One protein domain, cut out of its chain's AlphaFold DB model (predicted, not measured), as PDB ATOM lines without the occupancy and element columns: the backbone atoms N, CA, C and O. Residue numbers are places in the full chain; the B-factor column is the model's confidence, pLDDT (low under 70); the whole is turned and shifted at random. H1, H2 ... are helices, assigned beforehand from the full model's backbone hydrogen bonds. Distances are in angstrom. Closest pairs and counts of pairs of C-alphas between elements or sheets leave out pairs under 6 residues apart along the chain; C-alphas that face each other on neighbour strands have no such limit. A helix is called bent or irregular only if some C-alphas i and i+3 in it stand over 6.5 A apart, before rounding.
ATOM      1  N   LYS A   2      40.699   2.702 -19.577       76.19
ATOM      2  CA  LYS A   2      39.835   1.728 -20.298       76.19
ATOM      3  C   LYS A   2      38.996   0.811 -19.390       76.19
ATOM      4  O   LYS A   2      37.799   0.662 -19.614       76.19
ATOM      5  N   LYS A   3      39.604   0.299 -18.310       75.50
ATOM      6  CA  LYS A   3      38.909  -0.475 -17.264       75.50
ATOM      7  C   LYS A   3      37.790   0.309 -16.561       75.50
ATOM      8  O   LYS A   3      36.759  -0.276 -16.278       75.50
ATOM      9  N   GLU A   4      37.979   1.607 -16.323       76.06
ATOM     10  CA  GLU A   4      36.981   2.463 -15.654       76.06
ATOM     11  C   GLU A   4      35.816   2.823 -16.588       76.06
ATOM     12  O   GLU A   4      34.688   2.988 -16.148       76.06
ATOM     13  N   ILE A   5      36.081   2.929 -17.893       76.56
ATOM     14  CA  ILE A   5      35.054   3.233 -18.903       76.56
ATOM     15  C   ILE A   5      34.275   1.968 -19.305       76.56
ATOM     16  O   ILE A   5      33.155   2.071 -19.809       76.56
ATOM     17  N   GLY A   6      34.835   0.783 -19.032       77.06
ATOM     18  CA  GLY A   6      34.207  -0.512 -19.297       77.06
ATOM     19  C   GLY A   6      34.323  -0.962 -20.754       77.06
ATOM     20  O   GLY A   6      33.414  -1.601 -21.266       77.06
ATOM     21  N   THR A   7      35.415  -0.612 -21.445       82.94
ATOM     22  CA  THR A   7      35.584  -0.887 -22.883       82.94
ATOM     23  C   THR A   7      36.847  -1.681 -23.202       82.94
ATOM     24  O   THR A   7      37.867  -1.561 -22.521       82.94
ATOM     25  N   THR A   8      36.775  -2.470 -24.276       85.75
ATOM     26  CA  THR A   8      37.899  -3.207 -24.874       85.75
ATOM     27  C   THR A   8      38.523  -2.481 -26.068       85.75
ATOM     28  O   THR A   8      39.547  -2.937 -26.572       85.75
ATOM     29  N   LYS A   9      37.948  -1.347 -26.501       87.94
ATOM     30  CA  LYS A   9      38.478  -0.539 -27.610       87.94
ATOM     31  C   LYS A   9      39.887  -0.023 -27.289       87.94
ATOM     32  O   LYS A   9      40.222   0.292 -26.142       87.94
ATOM     33  N   SER A  10      40.721   0.058 -28.315       89.62
ATOM     34  CA  SER A  10      42.094   0.557 -28.258       89.62
ATOM     35  C   SER A  10      42.155   2.075 -28.056       89.62
ATOM     36  O   SER A  10      41.192   2.801 -28.296       89.62
ATOM     37  N   ASP A  11      43.319   2.593 -27.646       86.12
ATOM     38  CA  ASP A  11      43.486   4.045 -27.457       86.12
ATOM     39  C   ASP A  11      43.390   4.812 -28.782       86.12
ATOM     40  O   ASP A  11      42.987   5.971 -28.791       86.12
ATOM     41  N   ALA A  12      43.706   4.165 -29.907       88.00
ATOM     42  CA  ALA A  12      43.504   4.729 -31.237       88.00
ATOM     43  C   ALA A  12      42.007   4.864 -31.568       88.00
ATOM     44  O   ALA A  12      41.574   5.936 -31.981       88.00
ATOM     45  N   GLU A  13      41.210   3.822 -31.309       87.75
ATOM     46  CA  GLU A  13      39.752   3.848 -31.511       87.75
ATOM     47  C   GLU A  13      39.061   4.888 -30.626       87.75
ATOM     48  O   GLU A  13      38.102   5.524 -31.049       87.75
ATOM     49  N   LEU A  14      39.563   5.089 -29.407       87.44
ATOM     50  CA  LEU A  14      39.046   6.089 -28.473       87.44
ATOM     51  C   LEU A  14      39.569   7.511 -28.752       87.44
ATOM     52  O   LEU A  14      39.168   8.448 -28.066       87.44
ATOM     53  N   GLY A  15      40.478   7.687 -29.719       86.62
ATOM     54  CA  GLY A  15      41.114   8.975 -30.018       86.62
ATOM     55  C   GLY A  15      42.100   9.464 -28.946       86.62
ATOM     56  O   GLY A  15      42.486  10.632 -28.953       86.62
ATOM     57  N   LEU A  16      42.515   8.583 -28.033       86.62
ATOM     58  CA  LEU A  16      43.393   8.864 -26.894       86.62
ATOM     59  C   LEU A  16      44.888   8.680 -27.204       86.62
ATOM     60  O   LEU A  16      45.719   9.067 -26.389       86.62
ATOM     61  N   ASN A  17      45.252   8.120 -28.364       86.44
ATOM     62  CA  ASN A  17      46.652   7.972 -28.785       86.44
ATOM     63  C   ASN A  17      47.245   9.313 -29.263       86.44
ATOM     64  O   ASN A  17      47.471   9.530 -30.454       86.44
ATOM     65  N   ARG A  18      47.409  10.258 -28.335       84.88
ATOM     66  CA  ARG A  18      47.932  11.610 -28.572       84.88
ATOM     67  C   ARG A  18      48.821  12.036 -27.412       84.88
ATOM     68  O   ARG A  18      48.635  11.575 -26.290       84.88
ATOM     69  N   ASN A  19      49.760  12.945 -27.676       86.50
ATOM     70  CA  ASN A  19      50.554  13.560 -26.613       86.50
ATOM     71  C   ASN A  19      49.618  14.360 -25.681       86.50
ATOM     72  O   ASN A  19      48.946  15.266 -26.173       86.50
ATOM     73  N   PRO A  20      49.573  14.070 -24.365       85.75
ATOM     74  CA  PRO A  20      48.727  14.791 -23.420       85.75
ATOM     75  C   PRO A  20      48.908  16.313 -23.442       85.75
ATOM     76  O   PRO A  20      47.934  17.043 -23.280       85.75
ATOM     77  N   GLU A  21      50.130  16.793 -23.684       86.94
ATOM     78  CA  GLU A  21      50.457  18.225 -23.646       86.94
ATOM     79  C   GLU A  21      50.023  18.994 -24.896       86.94
ATOM     80  O   GLU A  21      49.925  20.216 -24.861       86.94
ATOM     81  N   SER A  22      49.712  18.303 -25.997       89.06
ATOM     82  CA  SER A  22      49.201  18.950 -27.210       89.06
ATOM     83  C   SER A  22      47.673  19.038 -27.252       89.06
ATOM     84  O   SER A  22      47.097  19.569 -28.205       89.06
ATOM     85  N   ILE A  23      46.980  18.514 -26.235       89.69
ATOM     86  CA  ILE A  23      45.520  18.465 -26.210       89.69
ATOM     87  C   ILE A  23      44.971  19.799 -25.701       89.69
ATOM     88  O   ILE A  23      44.948  20.063 -24.503       89.69
ATOM     89  N   ALA A  24      44.424  20.604 -26.612       88.38
ATOM     90  CA  ALA A  24      43.823  21.896 -26.272       88.38
ATOM     91  C   ALA A  24      42.588  21.790 -25.351       88.38
ATOM     92  O   ALA A  24      42.321  22.691 -24.561       88.38
ATOM     93  N   ASN A  25      41.809  20.704 -25.447       89.06
ATOM     94  CA  ASN A  25      40.626  20.491 -24.607       89.06
ATOM     95  C   ASN A  25      40.536  19.035 -24.105       89.06
ATOM     96  O   ASN A  25      39.823  18.214 -24.694       89.06
ATOM     97  N   PRO A  26      41.254  18.696 -23.019       86.56
ATOM     98  CA  PRO A  26      41.337  17.324 -22.522       86.56
ATOM     99  C   PRO A  26      40.009  16.815 -21.956       86.56
ATOM    100  O   PRO A  26      39.692  15.638 -22.110       86.56
ATOM    101  N   LYS A  27      39.181  17.693 -21.370       87.75
ATOM    102  CA  LYS A  27      37.854  17.315 -20.852       87.75
ATOM    103  C   LYS A  27      36.937  16.830 -21.971       87.75
ATOM    104  O   LYS A  27      36.311  15.780 -21.851       87.75
ATOM    105  N   ARG A  28      36.893  17.575 -23.080       89.31
ATOM    106  CA  ARG A  28      36.098  17.196 -24.252       89.31
ATOM    107  C   ARG A  28      36.595  15.890 -24.868       89.31
ATOM    108  O   ARG A  28      35.773  15.036 -25.173       89.31
ATOM    109  N   LEU A  29      37.914  15.708 -24.984       89.88
ATOM    110  CA  LEU A  29      38.492  14.470 -25.516       89.88
ATOM    111  C   LEU A  29      38.060  13.239 -24.707       89.88
ATOM    112  O   LEU A  29      37.655  12.233 -25.279       89.88
ATOM    113  N   ILE A  30      38.109  13.330 -23.376       87.31
ATOM    114  CA  ILE A  30      37.680  12.245 -22.487       87.31
ATOM    115  C   ILE A  30      36.177  11.973 -22.647       87.31
ATOM    116  O   ILE A  30      35.778  10.814 -22.742       87.31
ATOM    117  N   ALA A  31      35.348  13.019 -22.725       88.25
ATOM    118  CA  ALA A  31      33.909  12.873 -22.949       88.25
ATOM    119  C   ALA A  31      33.598  12.168 -24.284       88.25
ATOM    120  O   ALA A  31      32.757  11.268 -24.335       88.25
ATOM    121  N   ASP A  32      34.316  12.524 -25.352       89.50
ATOM    122  CA  ASP A  32      34.200  11.863 -26.652       89.50
ATOM    123  C   ASP A  32      34.671  10.404 -26.599       89.50
ATOM    124  O   ASP A  32      33.987   9.527 -27.129       89.50
ATOM    125  N   ALA A  33      35.768  10.113 -25.899       89.25
ATOM    126  CA  ALA A  33      36.241   8.746 -25.702       89.25
ATOM    127  C   ALA A  33      35.202   7.874 -24.974       89.25
ATOM    128  O   ALA A  33      34.944   6.747 -25.393       89.25
ATOM    129  N   ILE A  34      34.549   8.392 -23.927       87.12
ATOM    130  CA  ILE A  34      33.464   7.689 -23.213       87.12
ATOM    131  C   ILE A  34      32.282   7.422 -24.151       87.12
ATOM    132  O   ILE A  34      31.744   6.314 -24.189       87.12
ATOM    133  N   ARG A  35      31.901   8.423 -24.951       87.19
ATOM    134  CA  ARG A  35      30.823   8.299 -25.938       87.19
ATOM    135  C   ARG A  35      31.125   7.211 -26.970       87.19
ATOM    136  O   ARG A  35      30.247   6.403 -27.266       87.19
ATOM    137  N   ILE A  36      32.350   7.168 -27.496       89.50
ATOM    138  CA  ILE A  36      32.809   6.151 -28.456       89.50
ATOM    139  C   ILE A  36      32.853   4.767 -27.802       89.50
ATOM    140  O   ILE A  36      32.420   3.783 -28.402       89.50
ATOM    141  N   ALA A  37      33.345   4.679 -26.568       87.75
ATOM    142  CA  ALA A  37      33.445   3.433 -25.820       87.75
ATOM    143  C   ALA A  37      32.090   2.735 -25.640       87.75
ATOM    144  O   ALA A  37      32.031   1.509 -25.689       87.75
ATOM    145  N   ARG A  38      31.016   3.517 -25.479       86.31
ATOM    146  CA  ARG A  38      29.652   3.034 -25.207       86.31
ATOM    147  C   ARG A  38      28.704   3.128 -26.396       86.31
ATOM    148  O   ARG A  38      27.500   2.918 -26.251       86.31
ATOM    149  N   GLN A  39      29.214   3.449 -27.584       87.38
ATOM    150  CA  GLN A  39      28.381   3.644 -28.774       87.38
ATOM    151  C   GLN A  39      27.572   2.397 -29.166       87.38
ATOM    152  O   GLN A  39      26.534   2.533 -29.808       87.38
ATOM    153  N   ASP A  40      28.015   1.214 -28.735       85.88
ATOM    154  CA  ASP A  40      27.406  -0.083 -29.039       85.88
ATOM    155  C   ASP A  40      26.412  -0.543 -27.947       85.88
ATOM    156  O   ASP A  40      25.696  -1.525 -28.114       85.88
ATOM    157  N   GLU A  41      26.307   0.181 -26.825       85.12
ATOM    158  CA  GLU A  41      25.404  -0.176 -25.721       85.12
ATOM    159  C   GLU A  41      23.953   0.260 -25.978       85.12
ATOM    160  O   GLU A  41      23.662   1.097 -26.833       85.12
ATOM    161  N   VAL A  42      23.000  -0.246 -25.193       84.94
ATOM    162  CA  VAL A  42      21.605   0.229 -25.228       84.94
ATOM    163  C   VAL A  42      21.468   1.636 -24.630       84.94
ATOM    164  O   VAL A  42      22.160   1.985 -23.675       84.94
ATOM    165  N   LYS A  43      20.530   2.448 -25.147       80.94
ATOM    166  CA  LYS A  43      20.363   3.887 -24.823       80.94
ATOM    167  C   LYS A  43      20.345   4.212 -23.321       80.94
ATOM    168  O   LYS A  43      20.826   5.273 -22.935       80.94
ATOM    169  N   ARG A  44      19.807   3.309 -22.490       80.12
ATOM    170  CA  ARG A  44      19.791   3.438 -21.024       80.12
ATOM    171  C   ARG A  44      21.203   3.394 -20.422       80.12
ATOM    172  O   ARG A  44      21.562   4.320 -19.710       80.12
ATOM    173  N   ARG A  45      22.019   2.398 -20.790       76.19
ATOM    174  CA  ARG A  45      23.383   2.191 -20.256       76.19
ATOM    175  C   ARG A  45      24.394   3.237 -20.740       76.19
ATOM    176  O   ARG A  45      25.288   3.641 -20.002       76.19
ATOM    177  N   ARG A  46      24.172   3.799 -21.938       75.69
ATOM    178  CA  ARG A  46      25.008   4.890 -22.482       75.69
ATOM    179  C   ARG A  46      25.067   6.138 -21.596       75.69
ATOM    180  O   ARG A  46      26.008   6.910 -21.731       75.69
ATOM    181  N   ARG A  47      24.057   6.370 -20.750       74.69
ATOM    182  CA  ARG A  47      23.950   7.563 -19.889       74.69
ATOM    183  C   ARG A  47      24.454   7.342 -18.461       74.69
ATOM    184  O   ARG A  47      24.472   8.296 -17.699       74.69
ATOM    185  N   GLU A  48      24.842   6.119 -18.108       74.75
ATOM    186  CA  GLU A  48      25.206   5.740 -16.733       74.75
ATOM    187  C   GLU A  48      26.652   6.091 -16.350       74.75
ATOM    188  O   GLU A  48      27.069   5.759 -15.251       74.75
ATOM    189  N   LEU A  49      27.445   6.688 -17.246       74.81
ATOM    190  CA  LEU A  49      28.807   7.111 -16.918       74.81
ATOM    191  C   LEU A  49      29.092   8.487 -17.492       74.81
ATOM    192  O   LEU A  49      29.194   8.683 -18.705       74.81
ATOM    193  N   SER A  50      29.233   9.430 -16.579       72.94
ATOM    194  CA  SER A  50      29.687  10.784 -16.825       72.94
ATOM    195  C   SER A  50      31.199  10.893 -16.617       72.94
ATOM    196  O   SER A  50      31.839  10.071 -15.958       72.94
ATOM    197  N   ILE A  51      31.798  11.948 -17.173       77.38
ATOM    198  CA  ILE A  51      33.207  12.268 -16.911       77.38
ATOM    199  C   ILE A  51      33.465  12.558 -15.422       77.38
ATOM    200  O   ILE A  51      34.560  12.309 -14.928       77.38
ATOM    201  N   GLU A  52      32.454  13.049 -14.703       80.88
ATOM    202  CA  GLU A  52      32.537  13.405 -13.285       80.88
ATOM    203  C   GLU A  52      32.790  12.173 -12.413       80.88
ATOM    204  O   GLU A  52      33.708  12.171 -11.593       80.88
ATOM    205  N   GLU A  53      32.065  11.087 -12.679       78.25
ATOM    206  CA  GLU A  53      32.204   9.804 -11.976       78.25
ATOM    207  C   GLU A  53      33.568   9.142 -12.215       78.25
ATOM    208  O   GLU A  53      34.016   8.319 -11.417       78.25
ATOM    209  N   LEU A  54      34.267   9.525 -13.287       78.12
ATOM    210  CA  LEU A  54      35.590   9.002 -13.614       78.12
ATOM    211  C   LEU A  54      36.728   9.743 -12.912       78.12
ATOM    212  O   LEU A  54      37.796   9.158 -12.729       78.12
ATOM    213  N   TYR A  55      36.546  11.002 -12.507       80.62
ATOM    214  CA  TYR A  55      37.653  11.776 -11.936       80.62
ATOM    215  C   TYR A  55      38.162  11.199 -10.619       80.62
ATOM    216  O   TYR A  55      39.376  11.124 -10.427       80.62
ATOM    217  N   LEU A  56      37.265  10.752  -9.740       80.38
ATOM    218  CA  LEU A  56      37.638  10.175  -8.449       80.38
ATOM    219  C   LEU A  56      38.498   8.900  -8.594       80.38
ATOM    220  O   LEU A  56      39.624   8.890  -8.085       80.38
ATOM    221  N   PRO A  57      38.056   7.848  -9.314       81.88
ATOM    222  CA  PRO A  57      38.857   6.637  -9.476       81.88
ATOM    223  C   PRO A  57      40.135   6.874 -10.292       81.88
ATOM    224  O   PRO A  57      41.147   6.220 -10.037       81.88
ATOM    225  N   ILE A  58      40.130   7.810 -11.251       81.38
ATOM    226  CA  ILE A  58      41.342   8.183 -11.996       81.38
ATOM    227  C   ILE A  58      42.337   8.880 -11.064       81.38
ATOM    228  O   ILE A  58      43.497   8.483 -11.039       81.38
ATOM    229  N   GLY A  59      41.898   9.858 -10.270       80.00
ATOM    230  CA  GLY A  59      42.760  10.587  -9.339       80.00
ATOM    231  C   GLY A  59      43.442   9.671  -8.322       80.00
ATOM    232  O   GLY A  59      44.634   9.813  -8.078       80.00
ATOM    233  N   GLN A  60      42.723   8.672  -7.805       82.38
ATOM    234  CA  GLN A  60      43.279   7.683  -6.873       82.38
ATOM    235  C   GLN A  60      44.313   6.742  -7.512       82.38
ATOM    236  O   GLN A  60      45.200   6.245  -6.824       82.38
ATOM    237  N   LYS A  61      44.195   6.468  -8.816       83.38
ATOM    238  CA  LYS A  61      45.074   5.539  -9.552       83.38
ATOM    239  C   LYS A  61      46.174   6.247 -10.340       83.38
ATOM    240  O   LYS A  61      47.002   5.582 -10.965       83.38
ATOM    241  N   VAL A  62      46.171   7.577 -10.363       83.94
ATOM    242  CA  VAL A  62      47.170   8.366 -11.077       83.94
ATOM    243  C   VAL A  62      48.524   8.205 -10.399       83.94
ATOM    244  O   VAL A  62      48.693   8.421  -9.202       83.94
ATOM    245  N   SER A  63      49.514   7.825 -11.200       85.94
ATOM    246  CA  SER A  63      50.895   7.730 -10.756       85.94
ATOM    247  C   SER A  63      51.513   9.128 -10.691       85.94
ATOM    248  O   SER A  63      51.661   9.796 -11.717       85.94
TER     249      SER A  63
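Overview. This is residues 2 to 63 of the 91 residues of an uncharacterized protein of Bacteroidetes bacterium (UniProt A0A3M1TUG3). Two helices, H2 and H3, meet nearly crosswise, with H3 beginning beside the middle of H2 and running away from it; the one-turn helix H1 sits on one side of the corner between them. Two long loops make up much of the rest, and their residues 17 to 25 and 39 to 45 stick out at the two ends of H2 and give the longest axis. The printed part has 62 residues, with three named helices in the order H1, H2, H3 and no named strand. The class is all helix, though only 27 of the 62 residues are in named elements. The whole is compact, with a radius of gyration of the C-alphas of 11.8 A and spans of 34 by 24 by 19 A.

Along the chain. H1 takes residues 2 to 5, 5.2 A from first to last C-alpha, and begins at C-alpha 2 at (39.835, 1.728, -20.298). A stretch with no named element, residues 6 to 25, follows. H2 takes residues 26 to 37, 16.3 A long, and begins at C-alpha 26 at (41.337, 17.324, -22.522). Residues 38 to 50 again hold no named element. H3 takes residues 51 to 61, 15.5 A long, and ends at C-alpha 61 at (45.074, 5.539, -9.552). H3 is neither bent nor irregular, but only just: C-alphas 53 and 56 are 6.5 A apart.

Arrangement. H1 and H2 are close but not clearly touching; their closest C-alphas, those of Ile 5 and Ile 34, are 6.4 A apart. H1 and H3 only just touch, with 3 pairs of C-alphas within 8 A; the closest are those of Glu 4 and Leu 54, 7.0 A apart. H2 and H3 touch, and their closest C-alphas, those of Ala 31 and Ile 51, are 6.1 A apart. The lines of H2 and H3 are about perpendicular, at 78 degrees, and their centres are 13.7 A apart. In H2 every O i to N i+4 pair is within hydrogen-bond range; in H3 it is 5 of 7, and H1 is too short for such a pair.

Size, cuts and confidence. The two C-alphas farthest apart are those of Glu 21 and Arg 44, at 34.1 A. Residues 17 to 25 and 39 to 45 stand free; without them the body has 46 residues and spans 25 by 24 by 19 A. The links H1 to H2, of 20 residues, and H2 to H3, of 13, are both long. The printed part has no cut. Its mean pLDDT is 83.7, and no printed residue is under 70.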